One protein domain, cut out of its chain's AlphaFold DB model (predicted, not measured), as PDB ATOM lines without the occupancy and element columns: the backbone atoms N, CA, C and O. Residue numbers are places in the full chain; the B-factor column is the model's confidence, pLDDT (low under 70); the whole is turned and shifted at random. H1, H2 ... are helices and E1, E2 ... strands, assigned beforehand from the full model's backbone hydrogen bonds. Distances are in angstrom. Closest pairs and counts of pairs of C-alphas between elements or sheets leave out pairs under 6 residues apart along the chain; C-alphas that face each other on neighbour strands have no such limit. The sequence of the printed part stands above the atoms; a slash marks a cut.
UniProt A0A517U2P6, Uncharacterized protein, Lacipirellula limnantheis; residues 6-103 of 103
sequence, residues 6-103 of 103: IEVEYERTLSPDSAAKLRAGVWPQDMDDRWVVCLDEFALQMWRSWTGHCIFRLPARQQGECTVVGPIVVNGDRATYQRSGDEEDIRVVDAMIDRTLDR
ATOM      1  N   ILE A   6     151.502 131.966 145.255       79.94
ATOM      2  CA  ILE A   6     150.785 131.617 146.473       79.94
ATOM      3  C   ILE A   6     149.458 132.357 146.447       79.94
ATOM      4  O   ILE A   6     149.409 133.556 146.182       79.94
ATOM      5  N   GLU A   7     148.392 131.617 146.702       83.94
ATOM      6  CA  GLU A   7     147.047 132.154 146.818       83.94
ATOM      7  C   GLU A   7     146.758 132.372 148.302       83.94
ATOM      8  O   GLU A   7     146.861 131.449 149.109       83.94
ATOM      9  N   VAL A   8     146.453 133.609 148.666       85.00
ATOM     10  CA  VAL A   8     146.019 134.000 150.003       85.00
ATOM     11  C   VAL A   8     144.513 134.202 149.949       85.00
ATOM     12  O   VAL A   8     144.010 134.954 149.106       85.00
ATOM     13  N   GLU A   9     143.795 133.526 150.843       85.56
ATOM     14  CA  GLU A   9     142.355 133.706 151.000       85.56
ATOM     15  C   GLU A   9     142.063 135.150 151.417       85.56
ATOM     16  O   GLU A   9     142.328 135.577 152.539       85.56
ATOM     17  N   TYR A  10     141.546 135.920 150.467       86.25
ATOM     18  CA  TYR A  10     141.151 137.307 150.643       86.25
ATOM     19  C   TYR A  10     140.006 137.585 149.688       86.25
ATOM     20  O   TYR A  10     140.079 137.232 148.514       86.25
ATOM     21  N   GLU A  11     138.961 138.230 150.172       88.06
ATOM     22  CA  GLU A  11     137.834 138.639 149.352       88.06
ATOM     23  C   GLU A  11     137.458 140.058 149.752       88.06
ATOM     24  O   GLU A  11     137.244 140.346 150.932       88.06
ATOM     25  N   ARG A  12     137.388 140.956 148.768       86.38
ATOM     26  CA  ARG A  12     136.934 142.328 148.979       86.38
ATOM     27  C   ARG A  12     135.847 142.661 147.981       86.38
ATOM     28  O   ARG A  12     136.043 142.565 146.770       86.38
ATOM     29  N   THR A  13     134.712 143.112 148.491       89.69
ATOM     30  CA  THR A  13     133.609 143.596 147.664       89.69
ATOM     31  C   THR A  13     133.770 145.089 147.440       89.69
ATOM     32  O   THR A  13     133.815 145.873 148.384       89.69
ATOM     33  N   LEU A  14     133.853 145.482 146.175       85.56
ATOM     34  CA  LEU A  14     133.943 146.865 145.735       85.56
ATOM     35  C   LEU A  14     132.596 147.293 145.167       85.56
ATOM     36  O   LEU A  14     132.023 146.622 144.304       85.56
ATOM     37  N   SER A  15     132.111 148.441 145.620       89.31
ATOM     38  CA  SER A  15     130.974 149.118 145.000       89.31
ATOM     39  C   SER A  15     131.322 149.563 143.572       89.31
ATOM     40  O   SER A  15     132.503 149.724 143.254       89.31
ATOM     41  N   PRO A  16     130.329 149.800 142.697       86.88
ATOM     42  CA  PRO A  16     130.580 150.250 141.326       86.88
ATOM     43  C   PRO A  16     131.424 151.533 141.257       86.88
ATOM     44  O   PRO A  16     132.281 151.647 140.385       86.88
ATOM     45  N   ASP A  17     131.244 152.456 142.207       87.31
ATOM     46  CA  ASP A  17     132.052 153.677 142.330       87.31
ATOM     47  C   ASP A  17     133.523 153.360 142.658       87.31
ATOM     48  O   ASP A  17     134.443 153.745 141.937       87.31
ATOM     49  N   SER A  18     133.743 152.528 143.679       86.25
ATOM     50  CA  SER A  18     135.060 152.032 144.087       86.25
ATOM     51  C   SER A  18     135.785 151.291 142.959       86.25
ATOM     52  O   SER A  18     136.972 151.510 142.718       86.25
ATOM     53  N   ALA A  19     135.067 150.426 142.240       84.12
ATOM     54  CA  ALA A  19     135.597 149.690 141.100       84.12
ATOM     55  C   ALA A  19     135.930 150.624 139.928       84.12
ATOM     56  O   ALA A  19     136.934 150.409 139.253       84.12
ATOM     57  N   ALA A  20     135.139 151.677 139.697       84.81
ATOM     58  CA  ALA A  20     135.437 152.689 138.687       84.81
ATOM     59  C   ALA A  20     136.715 153.473 139.026       84.81
ATOM     60  O   ALA A  20     137.558 153.653 138.147       84.81
ATOM     61  N   LYS A  21     136.914 153.853 140.299       83.62
ATOM     62  CA  LYS A  21     138.165 154.479 140.766       83.62
ATOM     63  C   LYS A  21     139.377 153.569 140.542       83.62
ATOM     64  O   LYS A  21     140.389 154.007 140.007       83.62
ATOM     65  N   LEU A  22     139.261 152.283 140.877       82.38
ATOM     66  CA  LEU A  22     140.338 151.305 140.661       82.38
ATOM     67  C   LEU A  22     140.589 151.005 139.174       82.38
ATOM     68  O   LEU A  22     141.729 150.752 138.784       82.38
ATOM     69  N   ARG A  23     139.546 151.047 138.332       82.19
ATOM     70  CA  ARG A  23     139.647 150.923 136.865       82.19
ATOM     71  C   ARG A  23     140.317 152.122 136.217       82.19
ATOM     72  O   ARG A  23     141.019 151.952 135.228       82.19
ATOM     73  N   ALA A  24     140.130 153.319 136.776       79.31
ATOM     74  CA  ALA A  24     140.865 154.504 136.340       79.31
ATOM     75  C   ALA A  24     142.384 154.339 136.544       79.31
ATOM     76  O   ALA A  24     143.170 154.987 135.854       79.31
ATOM     77  N   GLY A  25     142.776 153.418 137.430       69.56
ATOM     78  CA  GLY A  25     144.154 153.086 137.740       69.56
ATOM     79  C   GLY A  25     144.777 154.132 138.655       69.56
ATOM     80  O   GLY A  25     144.648 155.338 138.442       69.56
ATOM     81  N   VAL A  26     145.498 153.680 139.677       67.56
ATOM     82  CA  VAL A  26     146.330 154.587 140.469       67.56
ATOM     83  C   VAL A  26     147.689 154.673 139.815       67.56
ATOM     84  O   VAL A  26     148.496 153.743 139.877       67.56
ATOM     85  N   TRP A  27     147.927 155.815 139.177       61.84
ATOM     86  CA  TRP A  27     149.268 156.197 138.780       61.84
ATOM     87  C   TRP A  27     150.008 156.792 139.980       61.84
ATOM     88  O   TRP A  27     149.481 157.708 140.623       61.84
ATOM     89  N   PRO A  28     151.218 156.296 140.281       57.06
ATOM     90  CA  PRO A  28     151.997 156.777 141.406       57.06
ATOM     91  C   PRO A  28     152.298 158.266 141.243       57.06
ATOM     92  O   PRO A  28     152.831 158.688 140.217       57.06
ATOM     93  N   GLN A  29     151.930 159.066 142.243       54.09
ATOM     94  CA  GLN A  29     152.173 160.514 142.236       54.09
ATOM     95  C   GLN A  29     153.340 160.934 143.130       54.09
ATOM     96  O   GLN A  29     153.782 162.073 143.023       54.09
ATOM     97  N   ASP A  30     153.872 160.025 143.950       51.69
ATOM     98  CA  ASP A  30     154.935 160.333 144.903       51.69
ATOM     99  C   ASP A  30     156.002 159.232 144.980       51.69
ATOM    100  O   ASP A  30     155.750 158.084 144.621       51.69
ATOM    101  N   MET A  31     157.204 159.574 145.460       49.22
ATOM    102  CA  MET A  31     158.384 158.683 145.468       49.22
ATOM    103  C   MET A  31     158.250 157.456 146.398       49.22
ATOM    104  O   MET A  31     159.055 156.517 146.313       49.22
ATOM    105  N   ASP A  32     157.237 157.466 147.268       53.09
ATOM    106  CA  ASP A  32     156.824 156.362 148.144       53.09
ATOM    107  C   ASP A  32     155.808 155.424 147.459       53.09
ATOM    108  O   ASP A  32     155.807 154.207 147.669       53.09
ATOM    109  N   ASP A  33     155.012 155.970 146.535       57.66
ATOM    110  CA  ASP A  33     154.053 155.232 145.725       57.66
ATOM    111  C   ASP A  33     154.793 154.605 144.562       57.66
ATOM    112  O   ASP A  33     155.045 155.183 143.510       57.66
ATOM    113  N   ARG A  34     155.234 153.384 144.781       71.31
ATOM    114  CA  ARG A  34     155.983 152.661 143.771       71.31
ATOM    115  C   ARG A  34     155.211 151.463 143.215       71.31
ATOM    116  O   ARG A  34     155.785 150.496 142.700       71.31
ATOM    117  N   TRP A  35     153.898 151.547 143.355       75.31
ATOM    118  CA  TRP A  35     152.925 150.536 143.002       75.31
ATOM    119  C   TRP A  35     151.937 151.125 142.004       75.31
ATOM    120  O   TRP A  35     151.484 152.254 142.153       75.31
ATOM    121  N   VAL A  36     151.642 150.365 140.962       78.00
ATOM    122  CA  VAL A  36     150.631 150.688 139.963       78.00
ATOM    123  C   VAL A  36     149.507 149.696 140.171       78.00
ATOM    124  O   VAL A  36     149.706 148.495 139.977       78.00
ATOM    125  N   VAL A  37     148.351 150.193 140.594       82.88
ATOM    126  CA  VAL A  37     147.156 149.380 140.822       82.88
ATOM    127  C   VAL A  37     146.190 149.650 139.684       82.88
ATOM    128  O   VAL A  37     145.713 150.772 139.538       82.88
ATOM    129  N   CYS A  38     145.899 148.623 138.892       82.62
ATOM    130  CA  CYS A  38     144.919 148.701 137.814       82.62
ATOM    131  C   CYS A  38     143.919 147.558 137.953       82.62
ATOM    132  O   CYS A  38     144.309 146.388 138.011       82.62
ATOM    133  N   LEU A  39     142.630 147.894 138.001       84.88
ATOM    134  CA  LEU A  39     141.554 146.915 137.901       84.88
ATOM    135  C   LEU A  39     141.173 146.738 136.438       84.88
ATOM    136  O   LEU A  39     140.681 147.668 135.809       84.88
ATOM    137  N   ASP A  40     141.385 145.539 135.918       84.19
ATOM    138  CA  ASP A  40     140.916 145.145 134.596       84.19
ATOM    139  C   ASP A  40     139.496 144.542 134.679       84.19
ATOM    140  O   ASP A  40     138.901 144.454 135.758       84.19
ATOM    141  N   GLU A  41     138.917 144.116 133.556       81.06
ATOM    142  CA  GLU A  41     137.613 143.443 133.555       81.06
ATOM    143  C   GLU A  41     137.665 142.062 134.235       81.06
ATOM    144  O   GLU A  41     136.664 141.624 134.800       81.06
ATOM    145  N   PHE A  42     138.844 141.425 134.252       84.06
ATOM    146  CA  PHE A  42     139.035 140.077 134.798       84.06
ATOM    147  C   PHE A  42     139.784 140.015 136.135       84.06
ATOM    148  O   PHE A  42     139.667 139.020 136.850       84.06
ATOM    149  N   ALA A  43     140.620 141.006 136.464       88.88
ATOM    150  CA  ALA A  43     141.468 140.970 137.660       88.88
ATOM    151  C   ALA A  43     142.035 142.343 138.042       88.88
ATOM    152  O   ALA A  43     142.397 143.138 137.180       88.88
ATOM    153  N   LEU A  44     142.212 142.573 139.342       87.56
ATOM    154  CA  LEU A  44     143.065 143.623 139.885       87.56
ATOM    155  C   LEU A  44     144.525 143.182 139.788       87.56
ATOM    156  O   LEU A  44     144.892 142.109 140.268       87.56
ATOM    157  N   GLN A  45     145.367 144.002 139.176       86.50
ATOM    158  CA  GLN A  45     146.791 143.732 139.032       86.50
ATOM    159  C   GLN A  45     147.591 144.851 139.682       86.50
ATOM    160  O   GLN A  45     147.347 146.031 139.428       86.50
ATOM    161  N   MET A  46     148.556 144.461 140.510       83.88
ATOM    162  CA  MET A  46     149.457 145.377 141.190       83.88
ATOM    163  C   MET A  46     150.878 145.159 140.693       83.88
ATOM    164  O   MET A  46     151.491 144.103 140.895       83.88
ATOM    165  N   TRP A  47     151.403 146.192 140.051       81.88
ATOM    166  CA  TRP A  47     152.725 146.196 139.447       81.88
ATOM    167  C   TRP A  47     153.662 147.084 140.246       81.88
ATOM    168  O   TRP A  47     153.267 148.129 140.754       81.88
ATOM    169  N   ARG A  48     154.935 146.711 140.315       75.00
ATOM    170  CA  ARG A  48     155.984 147.620 140.792       75.00
ATOM    171  C   ARG A  48     156.401 148.534 139.645       75.00
ATOM    172  O   ARG A  48     156.891 148.049 138.627       75.00
ATOM    173  N   SER A  49     156.249 149.848 139.817       67.38
ATOM    174  CA  SER A  49     156.505 150.840 138.756       67.38
ATOM    175  C   SER A  49     157.946 150.822 138.235       67.38
ATOM    176  O   SER A  49     158.188 151.148 137.077       67.38
ATOM    177  N   TRP A  50     158.905 150.411 139.068       64.44
ATOM    178  CA  TRP A  50     160.331 150.468 138.741       64.44
ATOM    179  C   TRP A  50     160.935 149.149 138.253       64.44
ATOM    180  O   TRP A  50     162.044 149.151 137.726       64.44
ATOM    181  N   THR A  51     160.242 148.024 138.436       65.19
ATOM    182  CA  THR A  51     160.697 146.721 137.928       65.19
ATOM    183  C   THR A  51     159.783 146.142 136.857       65.19
ATOM    184  O   THR A  51     160.187 145.221 136.155       65.19
ATOM    185  N   GLY A  52     158.554 146.649 136.718       68.56
ATOM    186  CA  GLY A  52     157.567 146.102 135.787       68.56
ATOM    187  C   GLY A  52     157.089 144.696 136.161       68.56
ATOM    188  O   GLY A  52     156.457 144.028 135.346       68.56
ATOM    189  N   HIS A  53     157.378 144.222 137.377       72.75
ATOM    190  CA  HIS A  53     156.916 142.918 137.843       72.75
ATOM    191  C   HIS A  53     155.529 143.022 138.477       72.75
ATOM    192  O   HIS A  53     155.277 143.889 139.320       72.75
ATOM    193  N   CYS A  54     154.646 142.103 138.086       77.94
ATOM    194  CA  CYS A  54     153.369 141.875 138.753       77.94
ATOM    195  C   CYS A  54     153.635 141.107 140.049       77.94
ATOM    196  O   CYS A  54     154.128 139.976 140.002       77.94
ATOM    197  N   ILE A  55     153.353 141.740 141.186       81.50
ATOM    198  CA  ILE A  55     153.562 141.122 142.502       81.50
ATOM    199  C   ILE A  55     152.263 140.509 142.999       81.50
ATOM    200  O   ILE A  55     152.271 139.355 143.412       81.50
ATOM    201  N   PHE A  56     151.160 141.259 142.910       84.31
ATOM    202  CA  PHE A  56     149.845 140.806 143.345       84.31
ATOM    203  C   PHE A  56     148.865 140.815 142.183       84.31
ATOM    204  O   PHE A  56     148.777 141.775 141.415       84.31
ATOM    205  N   ARG A  57     148.082 139.746 142.090       88.12
ATOM    206  CA  ARG A  57     146.955 139.630 141.178       88.12
ATOM    207  C   ARG A  57     145.753 139.134 141.963       88.12
ATOM    208  O   ARG A  57     145.818 138.064 142.545       88.12
ATOM    209  N   LEU A  58     144.653 139.871 141.946       90.25
ATOM    210  CA  LEU A  58     143.391 139.430 142.524       90.25
ATOM    211  C   LEU A  58     142.400 139.227 141.376       90.25
ATOM    212  O   LEU A  58     142.124 140.193 140.668       90.25
ATOM    213  N   PRO A  59     141.858 138.022 141.146       90.38
ATOM    214  CA  PRO A  59     140.765 137.836 140.204       90.38
ATOM    215  C   PRO A  59     139.604 138.757 140.577       90.38
ATOM    216  O   PRO A  59     139.266 138.886 141.748       90.38
ATOM    217  N   ALA A  60     139.014 139.408 139.586       89.62
ATOM    218  CA  ALA A  60     137.852 140.256 139.754       89.62
ATOM    219  C   ALA A  60     136.647 139.521 139.176       89.62
ATOM    220  O   ALA A  60     136.681 139.010 138.056       89.62
ATOM    221  N   ARG A  61     135.569 139.463 139.946       89.56
ATOM    222  CA  ARG A  61     134.312 138.853 139.549       89.56
ATOM    223  C   ARG A  61     133.196 139.857 139.732       89.56
ATOM    224  O   ARG A  61     132.964 140.368 140.824       89.56
ATOM    225  N   GLN A  62     132.467 140.105 138.657       84.75
ATOM    226  CA  GLN A  62     131.290 140.951 138.722       84.75
ATOM    227  C   GLN A  62     130.162 140.205 139.447       84.75
ATOM    228  O   GLN A  62     129.801 139.083 139.083       84.75
ATOM    229  N   GLN A  63     129.631 140.822 140.498       87.94
ATOM    230  CA  GLN A  63     128.526 140.314 141.300       87.94
ATOM    231  C   GLN A  63     127.408 141.365 141.283       87.94
ATOM    232  O   GLN A  63     127.313 142.229 142.152       87.94
ATOM    233  N   GLY A  64     126.581 141.317 140.236       87.12
ATOM    234  CA  GLY A  64     125.562 142.338 139.988       87.12
ATOM    235  C   GLY A  64     126.197 143.691 139.659       87.12
ATOM    236  O   GLY A  64     126.946 143.808 138.689       87.12
ATOM    237  N   GLU A  65     125.897 144.704 140.469       85.44
ATOM    238  CA  GLU A  65     126.456 146.059 140.343       85.44
ATOM    239  C   GLU A  65     127.819 146.205 141.041       85.44
ATOM    240  O   GLU A  65     128.564 147.143 140.760       85.44
ATOM    241  N   CYS A  66     128.172 145.266 141.922       89.00
ATOM    242  CA  CYS A  66     129.432 145.268 142.658       89.00
ATOM    243  C   CYS A  66     130.491 144.408 141.957       89.00
ATOM    244  O   CYS A  66     130.186 143.485 141.199       89.00
ATOM    245  N   THR A  67     131.762 144.690 142.233       89.44
ATOM    246  CA  THR A  67     132.898 143.879 141.777       89.44
ATOM    247  C   THR A  67     133.583 143.265 142.984       89.44
ATOM    248  O   THR A  67     134.061 143.978 143.857       89.44
ATOM    249  N   VAL A  68     133.644 141.943 143.040       90.62
ATOM    250  CA  VAL A  68     134.354 141.214 144.092       90.62
ATOM    251  C   VAL A  68     135.761 140.916 143.598       90.62
ATOM    252  O   VAL A  68     135.913 140.384 142.503       90.62
ATOM    253  N   VAL A  69     136.788 141.266 144.369       90.31
ATOM    254  CA  VAL A  69     138.191 140.972 144.047       90.31
ATOM    255  C   VAL A  69     138.785 140.001 145.062       90.31
ATOM    256  O   VAL A  69     138.613 140.182 146.266       90.31
ATOM    257  N   GLY A  70     139.490 138.981 144.577       87.44
ATOM    258  CA  GLY A  70     140.105 137.936 145.397       87.44
ATOM    259  C   GLY A  70     139.976 136.536 144.785       87.44
ATOM    260  O   GLY A  70     139.207 136.366 143.831       87.44
ATOM    261  N   PRO A  71     140.709 135.518 145.283       88.50
ATOM    262  CA  PRO A  71     141.805 135.543 146.275       88.50
ATOM    263  C   PRO A  71     143.062 136.315 145.827       88.50
ATOM    264  O   PRO A  71     143.246 136.574 144.639       88.50
ATOM    265  N   ILE A  72     143.940 136.707 146.759       88.19
ATOM    266  CA  ILE A  72     145.212 137.373 146.415       88.19
ATOM    267  C   ILE A  72     146.196 136.332 145.899       88.19
ATOM    268  O   ILE A  72     146.667 135.484 146.644       88.19
ATOM    269  N   VAL A  73     146.570 136.437 144.632       86.44
ATOM    270  CA  VAL A  73     147.635 135.644 144.023       86.44
ATOM    271  C   VAL A  73     148.925 136.458 144.083       86.44
ATOM    272  O   VAL A  73     149.129 137.370 143.279       86.44
ATOM    273  N   VAL A  74     149.788 136.150 145.051       82.81
ATOM    274  CA  VAL A  74     151.114 136.762 145.176       82.81
ATOM    275  C   VAL A  74     152.152 135.922 144.446       82.81
ATOM    276  O   VAL A  74     152.167 134.692 144.533       82.81
ATOM    277  N   ASN A  75     153.046 136.581 143.715       74.31
ATOM    278  CA  ASN A  75     154.193 135.911 143.127       74.31
ATOM    279  C   ASN A  75     155.217 135.601 144.233       74.31
ATOM    280  O   ASN A  75     155.886 136.501 144.738       74.31
ATOM    281  N   GLY A  76     155.330 134.331 144.629       62.41
ATOM    282  CA  GLY A  76     156.230 133.848 145.682       62.41
ATOM    283  C   GLY A  76     157.691 133.727 145.249       62.41
ATOM    284  O   GLY A  76     158.492 133.071 145.922       62.41
ATOM    285  N   ASP A  77     158.057 134.341 144.126       63.31
ATOM    286  CA  ASP A  77     159.441 134.475 143.715       63.31
ATOM    287  C   ASP A  77     160.202 135.366 144.717       63.31
ATOM    288  O   ASP A  77     160.085 136.595 144.733       63.31
ATOM    289  N   ARG A  78     161.005 134.724 145.578       53.75
ATOM    290  CA  ARG A  78     161.820 135.385 146.617       53.75
ATOM    291  C   ARG A  78     162.789 136.434 146.073       53.75
ATOM    292  O   ARG A  78     163.264 137.250 146.861       53.75
ATOM    293  N   ALA A  79     163.122 136.403 144.781       52.53
ATOM    294  CA  ALA A  79     163.988 137.411 144.178       52.53
ATOM    295  C   ALA A  79     163.234 138.723 143.914       52.53
ATOM    296  O   ALA A  79     163.854 139.785 143.871       52.53
ATOM    297  N   THR A  80     161.907 138.663 143.800       54.03
ATOM    298  CA  THR A  80     161.061 139.816 143.478       54.03
ATOM    299  C   THR A  80     160.294 140.342 144.696       54.03
ATOM    300  O   THR A  80     160.091 141.553 144.816       54.03
ATOM    301  N   TYR A  81     159.906 139.466 145.633       61.66
ATOM    302  CA  TYR A  81     159.178 139.851 146.842       61.66
ATOM    303  C   TYR A  81     159.514 138.932 148.031       61.66
ATOM    304  O   TYR A  81     159.255 137.727 148.016       61.66
ATOM    305  N   GLN A  82     160.117 139.502 149.082       58.84
ATOM    306  CA  GLN A  82     160.341 138.796 150.346       58.84
ATOM    307  C   GLN A  82     159.050 138.821 151.156       58.84
ATOM    308  O   GLN A  82     158.809 139.743 151.928       58.84
ATOM    309  N   ARG A  83     158.212 137.806 150.953       59.69
ATOM    310  CA  ARG A  83     157.029 137.574 151.780       59.69
ATOM    311  C   ARG A  83     157.440 137.398 153.247       59.69
ATOM    312  O   ARG A  83     158.205 136.481 153.555       59.69
ATOM    313  N   SER A  84     156.851 138.197 154.132       60.91
ATOM    314  CA  SER A  84     156.928 138.002 155.587       60.91
ATOM    315  C   SER A  84     155.782 137.137 156.130       60.91
ATOM    316  O   SER A  84     155.983 136.407 157.097       60.91
ATOM    317  N   GLY A  85     154.599 137.174 155.501       70.88
ATOM    318  CA  GLY A  85     153.424 136.382 155.883       70.88
ATOM    319  C   GLY A  85     152.151 136.837 155.166       70.88
ATOM    320  O   GLY A  85     152.100 137.943 154.632       70.88
ATOM    321  N   ASP A  86     151.124 135.987 155.174       78.56
ATOM    322  CA  ASP A  86     149.852 136.217 154.473       78.56
ATOM    323  C   ASP A  86     149.131 137.479 154.990       78.56
ATOM    324  O   ASP A  86     148.544 138.236 154.222       78.56
ATOM    325  N   GLU A  87     149.251 137.768 156.290       78.12
ATOM    326  CA  GLU A  87     148.703 138.977 156.917       78.12
ATOM    327  C   GLU A  87     149.355 140.269 156.408       78.12
ATOM    328  O   GLU A  87     148.689 141.297 156.295       78.12
ATOM    329  N   GLU A  88     150.657 140.241 156.111       79.56
ATOM    330  CA  GLU A  88     151.359 141.410 155.579       79.56
ATOM    331  C   GLU A  88     150.931 141.680 154.135       79.56
ATOM    332  O   GLU A  88     150.649 142.825 153.790       79.56
ATOM    333  N   ASP A  89     150.771 140.625 153.331       80.94
ATOM    334  CA  ASP A  89     150.251 140.727 151.964       80.94
ATOM    335  C   ASP A  89     148.840 141.332 151.947       80.94
ATOM    336  O   ASP A  89     148.569 142.263 151.185       80.94
ATOM    337  N   ILE A  90     147.962 140.868 152.844       84.31
ATOM    338  CA  ILE A  90     146.617 141.427 153.015       84.31
ATOM    339  C   ILE A  90     146.689 142.902 153.415       84.31
ATOM    340  O   ILE A  90     145.994 143.717 152.814       84.31
ATOM    341  N   ARG A  91     147.538 143.277 154.383       84.25
ATOM    342  CA  ARG A  91     147.690 144.682 154.803       84.25
ATOM    343  C   ARG A  91     148.168 145.576 153.664       84.25
ATOM    344  O   ARG A  91     147.665 146.685 153.528       84.25
ATOM    345  N   VAL A  92     149.123 145.113 152.861       80.94
ATOM    346  CA  VAL A  92     149.661 145.866 151.720       80.94
ATOM    347  C   VAL A  92     148.583 146.076 150.656       80.94
ATOM    348  O   VAL A  92     148.387 147.203 150.203       80.94
ATOM    349  N   VAL A  93     147.862 145.012 150.288       83.44
ATOM    350  CA  VAL A  93     146.752 145.083 149.327       83.44
ATOM    351  C   VAL A  93     145.647 145.996 149.850       83.44
ATOM    352  O   VAL A  93     145.199 146.882 149.126       83.44
ATOM    353  N   ASP A  94     145.232 145.822 151.103       84.50
ATOM    354  CA  ASP A  94     144.138 146.594 151.683       84.50
ATOM    355  C   ASP A  94     144.497 148.081 151.796       84.50
ATOM    356  O   ASP A  94     143.714 148.917 151.357       84.50
ATOM    357  N   ALA A  95     145.717 148.411 152.238       83.00
ATOM    358  CA  ALA A  95     146.209 149.788 152.287       83.00
ATOM    359  C   ALA A  95     146.257 150.451 150.901       83.00
ATOM    360  O   ALA A  95     145.942 151.633 150.772       83.00
ATOM    361  N   MET A  96     146.622 149.711 149.847       79.62
ATOM    362  CA  MET A  96     146.595 150.244 148.479       79.62
ATOM    363  C   MET A  96     145.181 150.503 147.983       79.62
ATOM    364  O   MET A  96     144.929 151.534 147.353       79.62
ATOM    365  N   ILE A  97     144.260 149.572 148.240       82.56
ATOM    366  CA  ILE A  97     142.874 149.765 147.830       82.56
ATOM    367  C   ILE A  97     142.278 150.931 148.625       82.56
ATOM    368  O   ILE A  97     141.695 151.818 148.018       82.56
ATOM    369  N   ASP A  98     142.476 150.991 149.940       82.94
ATOM    370  CA  ASP A  98     141.995 152.078 150.798       82.94
ATOM    371  C   ASP A  98     142.503 153.453 150.336       82.94
ATOM    372  O   ASP A  98     141.705 154.341 150.047       82.94
ATOM    373  N   ARG A  99     143.811 153.581 150.081       77.94
ATOM    374  CA  ARG A  99     144.426 154.801 149.524       77.94
ATOM    375  C   ARG A  99     143.857 155.196 148.157       77.94
ATOM    376  O   ARG A  99     143.827 156.377 147.819       77.94
ATOM    377  N   THR A 100     143.414 154.224 147.361       76.44
ATOM    378  CA  THR A 100     142.731 154.483 146.082       76.44
ATOM    379  C   THR A 100     141.306 154.990 146.290       76.44
ATOM    380  O   THR A 100     140.822 155.803 145.506       76.44
ATOM    381  N   LEU A 101     140.613 154.494 147.318       75.38
ATOM    382  CA  LEU A 101     139.224 154.848 147.602       75.38
ATOM    383  C   LEU A 101     139.081 156.188 148.327       75.38
ATOM    384  O   LEU A 101     138.092 156.880 148.073       75.38
ATOM    385  N   ASP A 102     140.054 156.542 149.171       73.12
ATOM    386  CA  ASP A 102     140.129 157.811 149.913       73.12
ATOM    387  C   ASP A 102     140.456 159.027 149.017       73.12
ATOM    388  O   ASP A 102     140.260 160.172 149.417       73.12
ATOM    389  N   ARG A 103     140.901 158.793 147.776       58.38
ATOM    390  CA  ARG A 103     141.110 159.831 146.752       58.38
ATOM    391  C   ARG A 103     139.824 160.244 146.037       58.38
ATOM    392  O   ARG A 103     139.718 161.447 145.714       58.38
TER     393      ARG A 103
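What this domain is: This is residues 6 to 103 of the 103 residues of an uncharacterized protein of Lacipirellula limnantheis (UniProt A0A517U2P6). A strongly twisted sheet of seven strands forms a slab, with the long helix H2 laid across it and the short helix H1 packed on E3 and E6, where the last turns of H2 meet it. The long strand E5 runs through the sheet, with E4 on one side of it and E7 on the other side; E3 is an edge strand paired with E4, E1 is an edge strand paired with E7, and E6, whose other neighbour is the edge strand E2, pairs with residues 60 to 63 of E5. The printed part has 98 residues with seven named strands and two named helices: along the chain, E1 and E2 come before H1, the strands from E3 to E7 follow it, and H2 comes last; the sheet is branched, its neighbour pairs are antiparallel, and the class is mixed, helices and strands. It is compact, with a radius of gyration of the C-alphas of 12.7 A and spans of 39 by 30 by 20 A.

How they stand to each other: Start at E1, residues 6 to 8, antiparallel to E7, residues 72 to 75; N 8 and O 72 are 2.8 A apart, within hydrogen-bond range. Next, E2, residues 12 to 14, is antiparallel to E6, residues 66 to 69, with N 14 and O 67 at 2.8 A. H1, residues 16 to 24, is on the sheet; its closest C-alphas to E3, residues 35 to 39, are those of Arg 23 and Leu 39, 4.6 A apart. E3, E4, residues 43 to 48, E5, residues 54 to 63, and E6 form a meander, each strand the antiparallel neighbour of the one before, in three hairpins: look for N 36 and O 47 at 2.8 A, N 44 and O 58 at 2.7 A, and N 61 and O 68 at 2.7 A. E6 runs on into E7 at 35 degrees, and E7 pairs with E5 through N 73 and O 57, 2.8 A. H2, residues 86 to 101, is on the sheet at a height of 8.0 A, over E5 and only just not over E7, on which 2 of its C-alphas fall; it runs across the strands, at 68 degrees to E5 on the local plane. With residues 97 to 101 alone it touches H1, about perpendicular at 86 degrees; the closest C-alphas, of Ser 18 and Leu 101, are 6.1 A apart. In H1 and H2 every O i to N i+4 pair is within hydrogen-bond range.

Where its parts are: Find C-alpha 6 at (150.785, 131.617, 146.473), where E1 begins. H1 measures 12.2 A, E3 13.0 A and E4 16.3 A. From C-alpha 54 at (153.369, 141.875, 138.753), E5 runs 25.0 A. H2 runs 22.5 A to C-alpha 101 at (139.224, 154.848, 147.602).

The domain as a whole: The C-alphas farthest apart, of Gly 64 and Ala 79, are 39.0 A apart. The printed part has no cut and no long link. Look for pLDDT under 70 at residues 25 to 33, 49 to 52, 76 to 84 and 103.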